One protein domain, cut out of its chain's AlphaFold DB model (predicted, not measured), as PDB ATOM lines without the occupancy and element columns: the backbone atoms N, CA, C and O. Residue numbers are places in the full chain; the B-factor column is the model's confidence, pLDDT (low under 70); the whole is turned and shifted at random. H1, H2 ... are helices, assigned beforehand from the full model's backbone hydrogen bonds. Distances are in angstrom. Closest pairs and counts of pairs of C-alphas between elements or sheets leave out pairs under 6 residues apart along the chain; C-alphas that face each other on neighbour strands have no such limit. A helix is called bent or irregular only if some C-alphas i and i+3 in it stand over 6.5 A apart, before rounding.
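What this domain is: This is residues 2 to 61 of the 189 residues of an uncharacterized protein of Vibrio aestuarianus subsp. francensis (UniProt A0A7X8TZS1). Two long helices side by side make a narrow helical hairpin, H2 folding back along H1 after a tight link. H2 is the longer of the two, and its last residues, 55 to 61, stand free and stick out from the pair. The printed part has 60 residues with two named helices, H1 then H2, and no named strand; the class is all helix. The whole is loose, with a radius of gyration of the C-alphas of 14.6 A, and is a rod that spans 48 by 18 by 10 A.

Where its parts are: H1 is residues 4 to 23, from C-alpha 4 at (11.557, -84.422, -16.281) to C-alpha 23 at (-8.372, -72.564, -4.403), 26.1 A in length. It is neither bent nor irregular, but only just: C-alphas 20 and 23 are 6.4 A apart. H2 is residues 29 to 61, 48.0 A from first to last C-alpha, and ends with C-alpha 61 at (21.120, -78.959, -31.258). H2 is irregular, with C-alphas 30 and 33 at 7.3 A from each other.

How they stand to each other: H1 and H2 touch, with 5 pairs of C-alphas within 8 A; the closest C-alphas are those of Leu 12 and Val 43, 7.5 A apart. H2 touches H1 with residues 43 to 50 alone. The two run opposite ways at a shallow tilt of 14 degrees and form a helical hairpin, with their centres 11.7 A apart. In H1 every O i to N i+4 pair is within hydrogen-bond range; in H2 27 of 29 are.

The domain as a whole: The two C-alphas farthest apart are those of Ser 30 and Lys 61, at 48.6 A. The printed part has no cut, and the link from H1 to H2, 5 residues, is tight. The mean pLDDT of the printed part is 84.8, and residue 2 alone is under 70.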
ATOM      1  N   LYS A   2      15.132 -86.883 -19.877       59.84
ATOM      2  CA  LYS A   2      14.253 -86.502 -21.014       59.84
ATOM      3  C   LYS A   2      12.803 -86.170 -20.617       59.84
ATOM      4  O   LYS A   2      12.256 -85.199 -21.113       59.84
ATOM      5  N   TYR A   3      12.223 -86.923 -19.682       75.62
ATOM      6  CA  TYR A   3      10.827 -86.743 -19.268       75.62
ATOM      7  C   TYR A   3      10.620 -85.727 -18.143       75.62
ATOM      8  O   TYR A   3       9.495 -85.295 -17.930       75.62
ATOM      9  N   LEU A   4      11.680 -85.308 -17.443       76.62
ATOM     10  CA  LEU A   4      11.557 -84.422 -16.281       76.62
ATOM     11  C   LEU A   4      10.898 -83.088 -16.665       76.62
ATOM     12  O   LEU A   4      10.057 -82.584 -15.939       76.62
ATOM     13  N   LYS A   5      11.227 -82.559 -17.847       72.69
ATOM     14  CA  LYS A   5      10.694 -81.285 -18.353       72.69
ATOM     15  C   LYS A   5       9.221 -81.381 -18.730       72.69
ATOM     16  O   LYS A   5       8.441 -80.515 -18.358       72.69
ATOM     17  N   SER A   6       8.837 -82.460 -19.412       78.31
ATOM     18  CA  SER A   6       7.435 -82.742 -19.731       78.31
ATOM     19  C   SER A   6       6.614 -82.949 -18.458       78.31
ATOM     20  O   SER A   6       5.509 -82.431 -18.364       78.31
ATOM     21  N   ILE A   7       7.175 -83.631 -17.455       81.56
ATOM     22  CA  ILE A   7       6.539 -83.819 -16.145       81.56
ATOM     23  C   ILE A   7       6.353 -82.474 -15.434       81.56
ATOM     24  O   ILE A   7       5.258 -82.200 -14.957       81.56
ATOM     25  N   VAL A   8       7.375 -81.612 -15.406       81.31
ATOM     26  CA  VAL A   8       7.277 -80.270 -14.803       81.31
ATOM     27  C   VAL A   8       6.223 -79.423 -15.514       81.31
ATOM     28  O   VAL A   8       5.414 -78.798 -14.842       81.31
ATOM     29  N   PHE A   9       6.176 -79.447 -16.849       82.25
ATOM     30  CA  PHE A   9       5.176 -78.712 -17.629       82.25
ATOM     31  C   PHE A   9       3.744 -79.194 -17.345       82.25
ATOM     32  O   PHE A   9       2.842 -78.383 -17.141       82.25
ATOM     33  N   VAL A  10       3.540 -80.514 -17.268       83.25
ATOM     34  CA  VAL A  10       2.239 -81.113 -16.924       83.25
ATOM     35  C   VAL A  10       1.837 -80.773 -15.489       83.25
ATOM     36  O   VAL A  10       0.699 -80.372 -15.266       83.25
ATOM     37  N   LEU A  11       2.756 -80.864 -14.521       84.44
ATOM     38  CA  LEU A  11       2.493 -80.491 -13.126       84.44
ATOM     39  C   LEU A  11       2.120 -79.013 -12.987       84.44
ATOM     40  O   LEU A  11       1.217 -78.690 -12.223       84.44
ATOM     41  N   LEU A  12       2.766 -78.132 -13.754       85.06
ATOM     42  CA  LEU A  12       2.434 -76.709 -13.825       85.06
ATOM     43  C   LEU A  12       1.003 -76.492 -14.325       85.06
ATOM     44  O   LEU A  12       0.241 -75.762 -13.698       85.06
ATOM     45  N   GLY A  13       0.621 -77.176 -15.409       83.12
ATOM     46  CA  GLY A  13      -0.740 -77.122 -15.946       83.12
ATOM     47  C   GLY A  13      -1.783 -77.646 -14.956       83.12
ATOM     48  O   GLY A  13      -2.814 -77.007 -14.751       83.12
ATOM     49  N   VAL A  14      -1.494 -78.766 -14.283       85.44
ATOM     50  CA  VAL A  14      -2.364 -79.335 -13.238       85.44
ATOM     51  C   VAL A  14      -2.494 -78.378 -12.052       85.44
ATOM     52  O   VAL A  14      -3.603 -78.162 -11.571       85.44
ATOM     53  N   PHE A  15      -1.397 -77.758 -11.610       85.56
ATOM     54  CA  PHE A  15      -1.409 -76.779 -10.524       85.56
ATOM     55  C   PHE A  15      -2.219 -75.529 -10.890       85.56
ATOM     56  O   PHE A  15      -3.030 -75.074 -10.087       85.56
ATOM     57  N   SER A  16      -2.066 -75.008 -12.111       83.38
ATOM     58  CA  SER A  16      -2.864 -73.877 -12.599       83.38
ATOM     59  C   SER A  16      -4.358 -74.202 -12.666       83.38
ATOM     60  O   SER A  16      -5.171 -73.373 -12.260       83.38
ATOM     61  N   LEU A  17      -4.732 -75.403 -13.123       83.38
ATOM     62  CA  LEU A  17      -6.131 -75.850 -13.144       83.38
ATOM     63  C   LEU A  17      -6.697 -76.030 -11.730       83.38
ATOM     64  O   LEU A  17      -7.818 -75.598 -11.462       83.38
ATOM     65  N   PHE A  18      -5.913 -76.615 -10.822       86.06
ATOM     66  CA  PHE A  18      -6.294 -76.804  -9.423       86.06
ATOM     67  C   PHE A  18      -6.486 -75.468  -8.694       86.06
ATOM     68  O   PHE A  18      -7.474 -75.287  -7.984       86.06
ATOM     69  N   TYR A  19      -5.589 -74.503  -8.919       84.25
ATOM     70  CA  TYR A  19      -5.729 -73.148  -8.388       84.25
ATOM     71  C   TYR A  19      -7.037 -72.494  -8.855       84.25
ATOM     72  O   TYR A  19      -7.804 -71.995  -8.031       84.25
ATOM     73  N   LEU A  20      -7.324 -72.568 -10.160       83.44
ATOM     74  CA  LEU A  20      -8.515 -71.974 -10.772       83.44
ATOM     75  C   LEU A  20      -9.836 -72.574 -10.272       83.44
ATOM     76  O   LEU A  20     -10.791 -71.822 -10.112       83.44
ATOM     77  N   HIS A  21      -9.901 -73.895 -10.074       82.62
ATOM     78  CA  HIS A  21     -11.154 -74.600  -9.759       82.62
ATOM     79  C   HIS A  21     -11.394 -74.850  -8.269       82.62
ATOM     80  O   HIS A  21     -12.534 -75.061  -7.883       82.62
ATOM     81  N   VAL A  22     -10.350 -74.891  -7.438       82.69
ATOM     82  CA  VAL A  22     -10.490 -75.280  -6.023       82.69
ATOM     83  C   VAL A  22     -10.095 -74.141  -5.101       82.69
ATOM     84  O   VAL A  22     -10.823 -73.802  -4.176       82.69
ATOM     85  N   PHE A  23      -8.932 -73.538  -5.338       79.94
ATOM     86  CA  PHE A  23      -8.372 -72.564  -4.403       79.94
ATOM     87  C   PHE A  23      -9.059 -71.202  -4.508       79.94
ATOM     88  O   PHE A  23      -9.308 -70.556  -3.494       79.94
ATOM     89  N   ARG A  24      -9.411 -70.791  -5.729       80.88
ATOM     90  CA  ARG A  24     -10.037 -69.494  -6.002       80.88
ATOM     91  C   ARG A  24     -11.398 -69.312  -5.321       80.88
ATOM     92  O   ARG A  24     -11.712 -68.202  -4.919       80.88
ATOM     93  N   GLU A  25     -12.175 -70.385  -5.156       81.19
ATOM     94  CA  GLU A  25     -13.507 -70.332  -4.527       81.19
ATOM     95  C   GLU A  25     -13.456 -70.158  -2.998       81.19
ATOM     96  O   GLU A  25     -14.443 -69.758  -2.387       81.19
ATOM     97  N   VAL A  26     -12.311 -70.445  -2.371       82.19
ATOM     98  CA  VAL A  26     -12.138 -70.414  -0.905       82.19
ATOM     99  C   VAL A  26     -11.527 -69.086  -0.426       82.19
ATOM    100  O   VAL A  26     -11.539 -68.782   0.768       82.19
ATOM    101  N   VAL A  27     -10.992 -68.279  -1.343       81.44
ATOM    102  CA  VAL A  27     -10.299 -67.022  -1.032       81.44
ATOM    103  C   VAL A  27     -11.302 -65.860  -0.907       81.44
ATOM    104  O   VAL A  27     -12.137 -65.690  -1.793       81.44
ATOM    105  N   PRO A  28     -11.221 -65.020   0.147       84.06
ATOM    106  CA  PRO A  28     -12.063 -63.832   0.293       84.06
ATOM    107  C   PRO A  28     -11.906 -62.847  -0.875       84.06
ATOM    108  O   PRO A  28     -10.790 -62.575  -1.319       84.06
ATOM    109  N   GLU A  29     -13.008 -62.237  -1.326       80.62
ATOM    110  CA  GLU A  29     -13.013 -61.317  -2.480       80.62
ATOM    111  C   GLU A  29     -12.046 -60.126  -2.335       80.62
ATOM    112  O   GLU A  29     -11.523 -59.643  -3.340       80.62
ATOM    113  N   SER A  30     -11.765 -59.675  -1.105       84.81
ATOM    114  CA  SER A  30     -10.843 -58.561  -0.837       84.81
ATOM    115  C   SER A  30      -9.399 -58.853  -1.257       84.81
ATOM    116  O   SER A  30      -8.701 -57.948  -1.713       84.81
ATOM    117  N   ASP A  31      -8.968 -60.112  -1.148       84.88
ATOM    118  CA  ASP A  31      -7.565 -60.520  -1.316       84.88
ATOM    119  C   ASP A  31      -7.331 -61.243  -2.651       84.88
ATOM    120  O   ASP A  31      -6.192 -61.433  -3.090       84.88
ATOM    121  N   LEU A  32      -8.420 -61.613  -3.329       84.12
ATOM    122  CA  LEU A  32      -8.430 -62.426  -4.541       84.12
ATOM    123  C   LEU A  32      -7.626 -61.786  -5.682       84.12
ATOM    124  O   LEU A  32      -6.876 -62.473  -6.369       84.12
ATOM    125  N   SER A  33      -7.700 -60.459  -5.833       84.69
ATOM    126  CA  SER A  33      -6.952 -59.725  -6.868       84.69
ATOM    127  C   SER A  33      -5.429 -59.790  -6.685       84.69
ATOM    128  O   SER A  33      -4.688 -59.945  -7.658       84.69
ATOM    129  N   LEU A  34      -4.957 -59.708  -5.439       85.81
ATOM    130  CA  LEU A  34      -3.536 -59.758  -5.106       85.81
ATOM    131  C   LEU A  34      -2.995 -61.176  -5.311       85.81
ATOM    132  O   LEU A  34      -1.943 -61.351  -5.930       85.81
ATOM    133  N   ILE A  35      -3.729 -62.185  -4.835       84.75
ATOM    134  CA  ILE A  35      -3.331 -63.592  -4.954       84.75
ATOM    135  C   ILE A  35      -3.346 -64.029  -6.427       84.75
ATOM    136  O   ILE A  35      -2.358 -64.610  -6.885       84.75
ATOM    137  N   ASP A  36      -4.375 -63.661  -7.200       85.12
ATOM    138  CA  ASP A  36      -4.431 -63.921  -8.646       85.12
ATOM    139  C   ASP A  36      -3.233 -63.281  -9.372       85.12
ATOM    140  O   ASP A  36      -2.615 -63.921 -10.229       85.12
ATOM    141  N   GLY A  37      -2.844 -62.056  -8.998       86.75
ATOM    142  CA  GLY A  37      -1.674 -61.372  -9.556       86.75
ATOM    143  C   GLY A  37      -0.357 -62.103  -9.277       86.75
ATOM    144  O   GLY A  37       0.441 -62.317 -10.199       86.75
ATOM    145  N   ILE A  38      -0.138 -62.540  -8.031       87.31
ATOM    146  CA  ILE A  38       1.065 -63.296  -7.641       87.31
ATOM    147  C   ILE A  38       1.123 -64.633  -8.382       87.31
ATOM    148  O   ILE A  38       2.151 -64.953  -8.983       87.31
ATOM    149  N   VAL A  39       0.030 -65.401  -8.381       84.94
ATOM    150  CA  VAL A  39      -0.010 -66.729  -9.010       84.94
ATOM    151  C   VAL A  39       0.169 -66.620 -10.518       84.94
ATOM    152  O   VAL A  39       0.970 -67.358 -11.090       84.94
ATOM    153  N   THR A  40      -0.490 -65.658 -11.166       86.00
ATOM    154  CA  THR A  40      -0.342 -65.430 -12.611       86.00
ATOM    155  C   THR A  40       1.089 -65.033 -12.969       86.00
ATOM    156  O   THR A  40       1.662 -65.571 -13.920       86.00
ATOM    157  N   THR A  41       1.709 -64.140 -12.193       88.88
ATOM    158  CA  THR A  41       3.108 -63.728 -12.403       88.88
ATOM    159  C   THR A  41       4.066 -64.900 -12.205       88.88
ATOM    160  O   THR A  41       4.979 -65.105 -13.006       88.88
ATOM    161  N   PHE A  42       3.840 -65.717 -11.177       86.75
ATOM    162  CA  PHE A  42       4.666 -66.886 -10.903       86.75
ATOM    163  C   PHE A  42       4.553 -67.940 -12.013       86.75
ATOM    164  O   PHE A  42       5.569 -68.376 -12.555       86.75
ATOM    165  N   VAL A  43       3.326 -68.300 -12.402       85.44
ATOM    166  CA  VAL A  43       3.054 -69.275 -13.471       85.44
ATOM    167  C   VAL A  43       3.623 -68.792 -14.804       85.44
ATOM    168  O   VAL A  43       4.303 -69.558 -15.483       85.44
ATOM    169  N   SER A  44       3.402 -67.526 -15.172       87.56
ATOM    170  CA  SER A  44       3.922 -66.959 -16.427       87.56
ATOM    171  C   SER A  44       5.451 -66.900 -16.453       87.56
ATOM    172  O   SER A  44       6.059 -67.225 -17.477       87.56
ATOM    173  N   THR A  45       6.086 -66.569 -15.327       89.25
ATOM    174  CA  THR A  45       7.550 -66.577 -15.193       89.25
ATOM    175  C   THR A  45       8.102 -67.993 -15.337       89.25
ATOM    176  O   THR A  45       9.026 -68.221 -16.118       89.25
ATOM    177  N   LEU A  46       7.509 -68.967 -14.642       86.25
ATOM    178  CA  LEU A  46       7.938 -70.363 -14.702       86.25
ATOM    179  C   LEU A  46       7.748 -70.947 -16.111       86.25
ATOM    180  O   LEU A  46       8.640 -71.619 -16.629       86.25
ATOM    181  N   LEU A  47       6.629 -70.622 -16.765       86.38
ATOM    182  CA  LEU A  47       6.366 -70.988 -18.155       86.38
ATOM    183  C   LEU A  47       7.416 -70.385 -19.097       86.38
ATOM    184  O   LEU A  47       7.969 -71.097 -19.934       86.38
ATOM    185  N   SER A  48       7.736 -69.100 -18.921       89.75
ATOM    186  CA  SER A  48       8.746 -68.399 -19.722       89.75
ATOM    187  C   SER A  48      10.128 -69.040 -19.582       89.75
ATOM    188  O   SER A  48      10.809 -69.245 -20.586       89.75
ATOM    189  N   ILE A  49      10.524 -69.431 -18.365       88.94
ATOM    190  CA  ILE A  49      11.787 -70.144 -18.115       88.94
ATOM    191  C   ILE A  49      11.806 -71.491 -18.850       88.94
ATOM    192  O   ILE A  49      12.790 -71.812 -19.516       88.94
ATOM    193  N   ILE A  50      10.725 -72.274 -18.771       87.31
ATOM    194  CA  ILE A  50      10.652 -73.592 -19.424       87.31
ATOM    195  C   ILE A  50      10.734 -73.458 -20.947       87.31
ATOM    196  O   ILE A  50      11.500 -74.183 -21.585       87.31
ATOM    197  N   VAL A  51       9.973 -72.525 -21.523       88.56
ATOM    198  CA  VAL A  51      10.008 -72.241 -22.964       88.56
ATOM    199  C   VAL A  51      11.403 -71.772 -23.381       88.56
ATOM    200  O   VAL A  51      11.931 -72.261 -24.377       88.56
ATOM    201  N   GLY A  52      12.035 -70.899 -22.593       91.25
ATOM    202  CA  GLY A  52      13.402 -70.434 -22.833       91.25
ATOM    203  C   GLY A  52      14.423 -71.575 -22.859       91.25
ATOM    204  O   GLY A  52      15.207 -71.668 -23.802       91.25
ATOM    205  N   ILE A  53      14.372 -72.491 -21.886       89.50
ATOM    206  CA  ILE A  53      15.241 -73.681 -21.851       89.50
ATOM    207  C   ILE A  53      15.008 -74.560 -23.084       89.50
ATOM    208  O   ILE A  53      15.967 -75.026 -23.697       89.50
ATOM    209  N   TYR A  54      13.749 -74.784 -23.464       87.31
ATOM    210  CA  TYR A  54      13.420 -75.609 -24.626       87.31
ATOM    211  C   TYR A  54      13.972 -75.012 -25.925       87.31
ATOM    212  O   TYR A  54      14.607 -75.716 -26.711       87.31
ATOM    213  N   LEU A  55      13.766 -73.709 -26.130       91.19
ATOM    214  CA  LEU A  55      14.292 -72.996 -27.291       91.19
ATOM    215  C   LEU A  55      15.820 -73.019 -27.316       91.19
ATOM    216  O   LEU A  55      16.399 -73.269 -28.370       91.19
ATOM    217  N   PHE A  56      16.466 -72.823 -26.165       92.31
ATOM    218  CA  PHE A  56      17.920 -72.880 -26.053       92.31
ATOM    219  C   PHE A  56      18.475 -74.252 -26.451       92.31
ATOM    220  O   PHE A  56      19.404 -74.335 -27.252       92.31
ATOM    221  N   GLU A  57      17.889 -75.342 -25.955       90.75
ATOM    222  CA  GLU A  57      18.332 -76.698 -26.307       90.75
ATOM    223  C   GLU A  57      18.081 -77.035 -27.774       90.75
ATOM    224  O   GLU A  57      18.907 -77.691 -28.416       90.75
ATOM    225  N   TYR A  58      16.949 -76.582 -28.314       90.94
ATOM    226  CA  TYR A  58      16.642 -76.734 -29.728       90.94
ATOM    227  C   TYR A  58      17.679 -76.008 -30.595       90.94
ATOM    228  O   TYR A  58      18.262 -76.617 -31.494       90.94
ATOM    229  N   GLN A  59      17.974 -74.744 -30.280       94.00
ATOM    230  CA  GLN A  59      18.995 -73.953 -30.968       94.00
ATOM    231  C   GLN A  59      20.382 -74.579 -30.835       94.00
ATOM    232  O   GLN A  59      21.095 -74.694 -31.825       94.00
ATOM    233  N   GLN A  60      20.759 -75.044 -29.643       94.44
ATOM    234  CA  GLN A  60      22.046 -75.702 -29.428       94.44
ATOM    235  C   GLN A  60      22.186 -76.957 -30.298       94.44
ATOM    236  O   GLN A  60      23.247 -77.192 -30.874       94.44
ATOM    237  N   LYS A  61      21.119 -77.755 -30.423       93.81
ATOM    238  CA  LYS A  61      21.120 -78.959 -31.258       93.81
ATOM    239  C   LYS A  61      21.240 -78.631 -32.744       93.81
ATOM    240  O   LYS A  61      22.009 -79.291 -33.438       93.81
TER     241      LYS A  61